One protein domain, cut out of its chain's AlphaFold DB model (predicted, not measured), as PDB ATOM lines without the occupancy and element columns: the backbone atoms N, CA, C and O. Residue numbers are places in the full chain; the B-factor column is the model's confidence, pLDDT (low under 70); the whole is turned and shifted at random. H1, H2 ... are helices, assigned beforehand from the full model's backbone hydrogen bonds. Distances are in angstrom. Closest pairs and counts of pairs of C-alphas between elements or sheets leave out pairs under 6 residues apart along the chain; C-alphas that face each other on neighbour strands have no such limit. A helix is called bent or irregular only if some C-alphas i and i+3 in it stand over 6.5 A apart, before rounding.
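This is residues 44 to 111 of the 111 residues of an uncharacterized protein of Sphingobacteriaceae bacterium (UniProt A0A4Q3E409). A long helix bent into an L, H1, is crossed by a second long helix, H2, that returns past its bend; the turn at residues 73 to 81 sticks out at one end. The 68 printed residues hold two named helices, H1 then H2, and no named strand: all helix, loose, radius of gyration of the C-alphas 14.0 A, flat, spanning 43 by 26 by 13 A.

Find C-alpha 45 at (18.100, -23.593, 18.714), where H1, residues 45 to 71, begins. By its hydrogen bonds it was assigned as one helix, but it is bent: C-alphas 59 and 62 are 7.4 A apart. Arm H1a, residues 45 to 59, is itself irregular, C-alphas 52 and 55 being 7.2 A apart; arm H1b is residues 62 to 71. H2, residues 79 to 102, runs 33.3 A to C-alpha 102 at (16.133, -40.368, 20.872), with a kink of 29 degrees near residue 86; it is only just not bent, C-alphas 85 and 88 being 6.2 A apart.

H1a and H1b stand about perpendicular, at 81 degrees. With residues 94 to 102 alone, H2 touches H1a about perpendicular, at 80 degrees; the closest C-alphas, Val 57 and Gly 98, are 5.0 A apart. With residues 86 to 94 alone, it touches H1b at a steep tilt of 48 degrees, opposite ways; the closest C-alphas, Ile 65 and Ala 90, are 5.8 A apart. Each O i to N i+4 pair is within hydrogen-bond range in H1b, 8 of 11 in H1a and 19 of 20 in H2.

The two C-alphas farthest apart, Ser 76 and Arg 109, are 43.8 A apart. The printed part has no cut, and the link from H1 to H2 is short. Model pLDDT is under 70 at residues 108, 109 and 111.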
ATOM      1  N   SER A  44      19.108 -20.866  22.708       88.62
ATOM      2  CA  SER A  44      19.348 -20.996  21.266       88.62
ATOM      3  C   SER A  44      18.797 -22.316  20.707       88.62
ATOM      4  O   SER A  44      18.596 -23.296  21.429       88.62
ATOM      5  N   LEU A  45      18.597 -22.385  19.387       88.69
ATOM      6  CA  LEU A  45      18.100 -23.593  18.714       88.69
ATOM      7  C   LEU A  45      19.026 -24.805  18.931       88.69
ATOM      8  O   LEU A  45      18.551 -25.928  19.113       88.69
ATOM      9  N   LEU A  46      20.344 -24.578  18.965       87.81
ATOM     10  CA  LEU A  46      21.331 -25.612  19.288       87.81
ATOM     11  C   LEU A  46      21.209 -26.067  20.746       87.81
ATOM     12  O   LEU A  46      21.150 -27.270  20.996       87.81
ATOM     13  N   ALA A  47      21.099 -25.129  21.690       87.25
ATOM     14  CA  ALA A  47      20.930 -25.445  23.107       87.25
ATOM     15  C   ALA A  47      19.649 -26.257  23.361       87.25
ATOM     16  O   ALA A  47      19.686 -27.244  24.090       87.25
ATOM     17  N   SER A  48      18.542 -25.924  22.692       88.69
ATOM     18  CA  SER A  48      17.289 -26.688  22.780       88.69
ATOM     19  C   SER A  48      17.437 -28.130  22.265       88.69
ATOM     20  O   SER A  48      16.958 -29.075  22.898       88.69
ATOM     21  N   ARG A  49      18.145 -28.329  21.142       87.75
ATOM     22  CA  ARG A  49      18.411 -29.673  20.595       87.75
ATOM     23  C   ARG A  49      19.302 -30.507  21.511       87.75
ATOM     24  O   ARG A  49      19.006 -31.681  21.732       87.75
ATOM     25  N   LEU A  50      20.365 -29.910  22.052       89.81
ATOM     26  CA  LEU A  50      21.267 -30.581  22.990       89.81
ATOM     27  C   LEU A  50      20.559 -30.899  24.313       89.81
ATOM     28  O   LEU A  50      20.681 -32.014  24.805       89.81
ATOM     29  N   SER A  51      19.756 -29.969  24.837       90.56
ATOM     30  CA  SER A  51      18.976 -30.149  26.070       90.56
ATOM     31  C   SER A  51      18.017 -31.338  25.977       90.56
ATOM     32  O   SER A  51      17.993 -32.180  26.871       90.56
ATOM     33  N   ARG A  52      17.329 -31.504  24.837       89.81
ATOM     34  CA  ARG A  52      16.494 -32.690  24.577       89.81
ATOM     35  C   ARG A  52      17.275 -34.000  24.707       89.81
ATOM     36  O   ARG A  52      16.718 -35.003  25.130       89.81
ATOM     37  N   CYS A  53      18.555 -33.990  24.341       92.56
ATOM     38  CA  CYS A  53      19.412 -35.170  24.401       92.56
ATOM     39  C   CYS A  53      20.121 -35.353  25.744       92.56
ATOM     40  O   CYS A  53      20.666 -36.427  25.985       92.56
ATOM     41  N   ALA A  54      20.098 -34.352  26.625       92.25
ATOM     42  CA  ALA A  54      20.895 -34.339  27.847       92.25
ATOM     43  C   ALA A  54      20.556 -35.500  28.793       92.25
ATOM     44  O   ALA A  54      21.463 -36.090  29.375       92.25
ATOM     45  N   PHE A  55      19.281 -35.886  28.903       91.94
ATOM     46  CA  PHE A  55      18.887 -37.020  29.743       91.94
ATOM     47  C   PHE A  55      19.364 -38.365  29.175       91.94
ATOM     48  O   PHE A  55      19.906 -39.192  29.906       91.94
ATOM     49  N   ALA A  56      19.241 -38.571  27.860       92.62
ATOM     50  CA  ALA A  56      19.788 -39.765  27.215       92.62
ATOM     51  C   ALA A  56      21.319 -39.818  27.367       92.62
ATOM     52  O   ALA A  56      21.870 -40.847  27.745       92.62
ATOM     53  N   VAL A  57      22.008 -38.693  27.159       95.62
ATOM     54  CA  VAL A  57      23.452 -38.563  27.411       95.62
ATOM     55  C   VAL A  57      23.789 -38.931  28.855       95.62
ATOM     56  O   VAL A  57      24.696 -39.724  29.081       95.62
ATOM     57  N   TYR A  58      23.046 -38.429  29.839       94.00
ATOM     58  CA  TYR A  58      23.272 -38.748  31.249       94.00
ATOM     59  C   TYR A  58      23.211 -40.257  31.531       94.00
ATOM     60  O   TYR A  58      24.070 -40.775  32.238       94.00
ATOM     61  N   ILE A  59      22.278 -40.983  30.915       93.31
ATOM     62  CA  ILE A  59      22.165 -42.439  31.085       93.31
ATOM     63  C   ILE A  59      23.286 -43.188  30.350       93.31
ATOM     64  O   ILE A  59      23.866 -44.128  30.891       93.31
ATOM     65  N   PHE A  60      23.594 -42.793  29.112       93.88
ATOM     66  CA  PHE A  60      24.414 -43.601  28.202       93.88
ATOM     67  C   PHE A  60      25.878 -43.150  28.073       93.88
ATOM     68  O   PHE A  60      26.693 -43.913  27.551       93.88
ATOM     69  N   HIS A  61      26.259 -41.972  28.578       95.19
ATOM     70  CA  HIS A  61      27.653 -41.507  28.549       95.19
ATOM     71  C   HIS A  61      28.664 -42.477  29.190       95.19
ATOM     72  O   HIS A  61      29.778 -42.558  28.661       95.19
ATOM     73  N   PRO A  62      28.345 -43.274  30.243       96.62
ATOM     74  CA  PRO A  62      29.320 -44.208  30.799       96.62
ATOM     75  C   PRO A  62      29.747 -45.262  29.772       96.62
ATOM     76  O   PRO A  62      30.917 -45.631  29.733       96.62
ATOM     77  N   LEU A  63      28.840 -45.690  28.882       96.00
ATOM     78  CA  LEU A  63      29.165 -46.634  27.807       96.00
ATOM     79  C   LEU A  63      30.197 -46.043  26.841       96.00
ATOM     80  O   LEU A  63      31.166 -46.714  26.490       96.00
ATOM     81  N   VAL A  64      30.029 -44.776  26.453       96.75
ATOM     82  CA  VAL A  64      30.979 -44.071  25.575       96.75
ATOM     83  C   VAL A  64      32.348 -43.974  26.229       96.75
ATOM     84  O   VAL A  64      33.356 -44.287  25.595       96.75
ATOM     85  N   ILE A  65      32.388 -43.583  27.504       96.31
ATOM     86  CA  ILE A  65      33.638 -43.445  28.257       96.31
ATOM     87  C   ILE A  65      34.358 -44.789  28.358       96.31
ATOM     88  O   ILE A  65      35.570 -44.837  28.144       96.31
ATOM     89  N   ILE A  66      33.640 -45.877  28.650       96.62
ATOM     90  CA  ILE A  66      34.222 -47.223  28.736       96.62
ATOM     91  C   ILE A  66      34.799 -47.638  27.380       96.62
ATOM     92  O   ILE A  66      35.958 -48.048  27.319       96.62
ATOM     93  N   CYS A  67      34.045 -47.481  26.289       96.38
ATOM     94  CA  CYS A  67      34.519 -47.807  24.943       96.38
ATOM     95  C   CYS A  67      35.790 -47.026  24.581       96.38
ATOM     96  O   CYS A  67      36.787 -47.631  24.188       96.38
ATOM     97  N   LEU A  68      35.796 -45.704  24.779       95.44
ATOM     98  CA  LEU A  68      36.971 -44.865  24.517       95.44
ATOM     99  C   LEU A  68      38.164 -45.254  25.400       95.44
ATOM    100  O   LEU A  68      39.289 -45.356  24.912       95.44
ATOM    101  N   SER A  69      37.916 -45.541  26.679       93.56
ATOM    102  CA  SER A  69      38.948 -45.968  27.631       93.56
ATOM    103  C   SER A  69      39.595 -47.294  27.223       93.56
ATOM    104  O   SER A  69      40.810 -47.458  27.345       93.56
ATOM    105  N   LEU A  70      38.807 -48.234  26.694       95.25
ATOM    106  CA  LEU A  70      39.317 -49.501  26.172       95.25
ATOM    107  C   LEU A  70      40.107 -49.310  24.871       95.25
ATOM    108  O   LEU A  70      41.184 -49.891  24.739       95.25
ATOM    109  N   MET A  71      39.630 -48.465  23.951       93.94
ATOM    110  CA  MET A  71      40.338 -48.155  22.697       93.94
ATOM    111  C   MET A  71      41.717 -47.538  22.950       93.94
ATOM    112  O   MET A  71      42.678 -47.831  22.242       93.94
ATOM    113  N   VAL A  72      41.824 -46.707  23.985       93.88
ATOM    114  CA  VAL A  72      43.042 -45.960  24.309       93.88
ATOM    115  C   VAL A  72      43.949 -46.667  25.325       93.88
ATOM    116  O   VAL A  72      45.010 -46.153  25.688       93.88
ATOM    117  N   ARG A  73      43.565 -47.863  25.786       91.50
ATOM    118  CA  ARG A  73      44.259 -48.598  26.856       91.50
ATOM    119  C   ARG A  73      45.751 -48.798  26.577       91.50
ATOM    120  O   ARG A  73      46.564 -48.621  27.479       91.50
ATOM    121  N   ASN A  74      46.100 -49.118  25.333       92.25
ATOM    122  CA  ASN A  74      47.482 -49.391  24.921       92.25
ATOM    123  C   ASN A  74      48.224 -48.146  24.414       92.25
ATOM    124  O   ASN A  74      49.375 -48.240  23.997       92.25
ATOM    125  N   TRP A  75      47.586 -46.972  24.430       92.69
ATOM    126  CA  TRP A  75      48.236 -45.738  24.012       92.69
ATOM    127  C   TRP A  75      49.208 -45.273  25.098       92.69
ATOM    128  O   TRP A  75      48.794 -44.967  26.214       92.69
ATOM    129  N   SER A  76      50.501 -45.197  24.799       88.88
ATOM    130  CA  SER A  76      51.550 -44.776  25.740       88.88
ATOM    131  C   SER A  76      51.744 -43.251  25.767       88.88
ATOM    132  O   SER A  76      52.862 -42.762  25.648       88.88
ATOM    133  N   ALA A  77      50.653 -42.491  25.869       91.25
ATOM    134  CA  ALA A  77      50.688 -41.035  26.041       91.25
ATOM    135  C   ALA A  77      50.591 -40.639  27.524       91.25
ATOM    136  O   ALA A  77      50.024 -41.381  28.333       91.25
ATOM    137  N   GLU A  78      51.092 -39.451  27.874       93.50
ATOM    138  CA  GLU A  78      50.931 -38.902  29.222       93.50
ATOM    139  C   GLU A  78      49.446 -38.719  29.592       93.50
ATOM    140  O   GLU A  78      48.631 -38.369  28.728       93.50
ATOM    141  N   PRO A  79      49.065 -38.898  30.876       91.12
ATOM    142  CA  PRO A  79      47.670 -38.806  31.313       91.12
ATOM    143  C   PRO A  79      46.980 -37.488  30.945       91.12
ATOM    144  O   PRO A  79      45.808 -37.499  30.573       91.12
ATOM    145  N   GLY A  80      47.705 -36.363  30.989       93.81
ATOM    146  CA  GLY A  80      47.164 -35.050  30.626       93.81
ATOM    147  C   GLY A  80      46.746 -34.967  29.156       93.81
ATOM    148  O   GLY A  80      45.652 -34.498  28.849       93.81
ATOM    149  N   ILE A  81      47.566 -35.508  28.250       93.94
ATOM    150  CA  ILE A  81      47.262 -35.552  26.811       93.94
ATOM    151  C   ILE A  81      46.093 -36.501  26.555       93.94
ATOM    152  O   ILE A  81      45.170 -36.158  25.815       93.94
ATOM    153  N   LYS A  82      46.083 -37.669  27.213       92.12
ATOM    154  CA  LYS A  82      44.948 -38.597  27.128       92.12
ATOM    155  C   LYS A  82      43.648 -37.913  27.521       92.12
ATOM    156  O   LYS A  82      42.675 -38.020  26.785       92.12
ATOM    157  N   PHE A  83      43.634 -37.189  28.636       92.25
ATOM    158  CA  PHE A  83      42.446 -36.477  29.092       92.25
ATOM    159  C   PHE A  83      42.015 -35.382  28.111       92.25
ATOM    160  O   PHE A  83      40.840 -35.316  27.752       92.25
ATOM    161  N   LEU A  84      42.962 -34.577  27.622       95.56
ATOM    162  CA  LEU A  84      42.684 -33.481  26.692       95.56
ATOM    163  C   LEU A  84      42.048 -33.968  25.382       95.56
ATOM    164  O   LEU A  84      41.194 -33.283  24.829       95.56
ATOM    165  N   VAL A  85      42.438 -35.151  24.899       95.00
ATOM    166  CA  VAL A  85      41.886 -35.740  23.670       95.00
ATOM    167  C   VAL A  85      40.603 -36.527  23.953       95.00
ATOM    168  O   VAL A  85      39.616 -36.388  23.229       95.00
ATOM    169  N   MET A  86      40.579 -37.347  25.008       95.69
ATOM    170  CA  MET A  86      39.434 -38.210  25.316       95.69
ATOM    171  C   MET A  86      38.232 -37.430  25.855       95.69
ATOM    172  O   MET A  86      37.105 -37.832  25.589       95.69
ATOM    173  N   GLY A  87      38.433 -36.320  26.571       95.06
ATOM    174  CA  GLY A  87      37.346 -35.498  27.116       95.06
ATOM    175  C   GLY A  87      36.389 -34.978  26.033       95.06
ATOM    176  O   GLY A  87      35.204 -35.315  26.063       95.06
ATOM    177  N   PRO A  88      36.878 -34.226  25.028       97.00
ATOM    178  CA  PRO A  88      36.055 -33.765  23.911       97.00
ATOM    179  C   PRO A  88      35.419 -34.916  23.129       97.00
ATOM    180  O   PRO A  88      34.236 -34.848  22.798       97.00
ATOM    181  N   LEU A  89      36.165 -35.998  22.875       96.69
ATOM    182  CA  LEU A  89      35.636 -37.175  22.178       96.69
ATOM    183  C   LEU A  89      34.516 -37.860  22.962       96.69
ATOM    184  O   LEU A  89      33.523 -38.269  22.363       96.69
ATOM    185  N   ALA A  90      34.630 -37.949  24.287       96.56
ATOM    186  CA  ALA A  90      33.594 -38.509  25.141       96.56
ATOM    187  C   ALA A  90      32.331 -37.643  25.123       96.56
ATOM    188  O   ALA A  90      31.234 -38.184  24.994       96.56
ATOM    189  N   VAL A  91      32.467 -36.314  25.186       96.12
ATOM    190  CA  VAL A  91      31.323 -35.392  25.092       96.12
ATOM    191  C   VAL A  91      30.635 -35.530  23.735       96.12
ATOM    192  O   VAL A  91      29.434 -35.797  23.680       96.12
ATOM    193  N   ILE A  92      31.393 -35.417  22.640       96.38
ATOM    194  CA  ILE A  92      30.858 -35.518  21.276       96.38
ATOM    195  C   ILE A  92      30.207 -36.888  21.063       96.38
ATOM    196  O   ILE A  92      29.056 -36.962  20.637       96.38
ATOM    197  N   GLY A  93      30.901 -37.971  21.417       96.25
ATOM    198  CA  GLY A  93      30.402 -39.337  21.289       96.25
ATOM    199  C   GLY A  93      29.133 -39.587  22.104       96.25
ATOM    200  O   GLY A  93      28.212 -40.239  21.616       96.25
ATOM    201  N   SER A  94      29.032 -39.015  23.306       96.56
ATOM    202  CA  SER A  94      27.840 -39.161  24.146       96.56
ATOM    203  C   SER A  94      26.639 -38.439  23.554       96.56
ATOM    204  O   SER A  94      25.565 -39.034  23.475       96.56
ATOM    205  N   PHE A  95      26.803 -37.204  23.070       95.06
ATOM    206  CA  PHE A  95      25.718 -36.491  22.389       95.06
ATOM    207  C   PHE A  95      25.313 -37.161  21.073       95.06
ATOM    208  O   PHE A  95      24.121 -37.215  20.778       95.06
ATOM    209  N   LEU A  96      26.262 -37.722  20.316       95.06
ATOM    210  CA  LEU A  96      25.964 -38.510  19.117       95.06
ATOM    211  C   LEU A  96      25.167 -39.779  19.444       95.06
ATOM    212  O   LEU A  96      24.180 -40.067  18.774       95.06
ATOM    213  N   LEU A  97      25.534 -40.523  20.491       94.19
ATOM    214  CA  LEU A  97      24.716 -41.658  20.923       94.19
ATOM    215  C   LEU A  97      23.340 -41.206  21.419       94.19
ATOM    216  O   LEU A  97      22.334 -41.807  21.048       94.19
ATOM    217  N   GLY A  98      23.269 -40.131  22.205       92.81
ATOM    218  CA  GLY A  98      22.008 -39.585  22.703       92.81
ATOM    219  C   GLY A  98      21.040 -39.198  21.579       92.81
ATOM    220  O   GLY A  98      19.855 -39.527  21.652       92.81
ATOM    221  N   THR A  99      21.530 -38.566  20.507       91.38
ATOM    222  CA  THR A  99      20.697 -38.200  19.346       91.38
ATOM    223  C   THR A  99      20.216 -39.424  18.568       91.38
ATOM    224  O   THR A  99      19.057 -39.453  18.147       91.38
ATOM    225  N   ILE A 100      21.054 -40.455  18.417       91.44
ATOM    226  CA  ILE A 100      20.664 -41.727  17.787       91.44
ATOM    227  C   ILE A 100      19.568 -42.412  18.612       91.44
ATOM    228  O   ILE A 100      18.542 -42.817  18.067       91.44
ATOM    229  N   ILE A 101      19.744 -42.484  19.932       90.31
ATOM    230  CA  ILE A 101      18.812 -43.152  20.848       90.31
ATOM    231  C   ILE A 101      17.437 -42.468  20.848       90.31
ATOM    232  O   ILE A 101      16.413 -43.142  20.745       90.31
ATOM    233  N   ILE A 102      17.394 -41.136  20.889       88.38
ATOM    234  CA  ILE A 102      16.133 -40.368  20.872       88.38
ATOM    235  C   ILE A 102      15.444 -40.411  19.503       88.38
ATOM    236  O   ILE A 102      14.235 -40.182  19.403       88.38
ATOM    237  N   SER A 103      16.177 -40.735  18.438       85.69
ATOM    238  CA  SER A 103      15.586 -40.928  17.111       85.69
ATOM    239  C   SER A 103      14.732 -42.201  17.032       85.69
ATOM    240  O   SER A 103      13.901 -42.319  16.131       85.69
ATOM    241  N   VAL A 104      14.869 -43.129  17.989       85.88
ATOM    242  CA  VAL A 104      14.019 -44.322  18.091       85.88
ATOM    243  C   VAL A 104      12.645 -43.933  18.672       85.88
ATOM    244  O   VAL A 104      12.565 -43.470  19.815       85.88
ATOM    245  N   PRO A 105      11.532 -44.141  17.941       71.19
ATOM    246  CA  PRO A 105      10.218 -43.588  18.293       71.19
ATOM    247  C   PRO A 105       9.644 -44.089  19.627       71.19
ATOM    248  O   PRO A 105       8.869 -43.374  20.257       71.19
ATOM    249  N   GLY A 106      10.038 -45.282  20.088       76.62
ATOM    250  CA  GLY A 106       9.642 -45.803  21.403       76.62
ATOM    251  C   GLY A 106      10.338 -45.099  22.573       76.62
ATOM    252  O   GLY A 106       9.722 -44.871  23.609       76.62
ATOM    253  N   VAL A 107      11.597 -44.695  22.392       72.94
ATOM    254  CA  VAL A 107      12.406 -44.057  23.441       72.94
ATOM    255  C   VAL A 107      12.009 -42.594  23.617       72.94
ATOM    256  O   VAL A 107      11.831 -42.142  24.743       72.94
ATOM    257  N   LYS A 108      11.735 -41.892  22.511       69.94
ATOM    258  CA  LYS A 108      11.242 -40.501  22.488       69.94
ATOM    259  C   LYS A 108       9.936 -40.273  23.269       69.94
ATOM    260  O   LYS A 108       9.537 -39.138  23.499       69.94
ATOM    261  N   ARG A 109       9.198 -41.343  23.585       67.12
ATOM    262  CA  ARG A 109       7.942 -41.270  24.346       67.12
ATOM    263  C   ARG A 109       8.161 -41.366  25.859       67.12
ATOM    264  O   ARG A 109       7.275 -40.979  26.612       67.12
ATOM    265  N   ILE A 110       9.303 -41.908  26.279       72.75
ATOM    266  CA  ILE A 110       9.667 -42.154  27.682       72.75
ATOM    267  C   ILE A 110      10.652 -41.084  28.175       72.75
ATOM    268  O   ILE A 110      10.643 -40.742  29.355       72.75
ATOM    269  N   ILE A 111      11.480 -40.573  27.260       62.56
ATOM    270  CA  ILE A 111      12.540 -39.588  27.480       62.56
ATOM    271  C   ILE A 111      12.227 -38.311  26.703       62.56
ATOM    272  O   ILE A 111      12.326 -37.219  27.300       62.56
TER     273      ILE A 111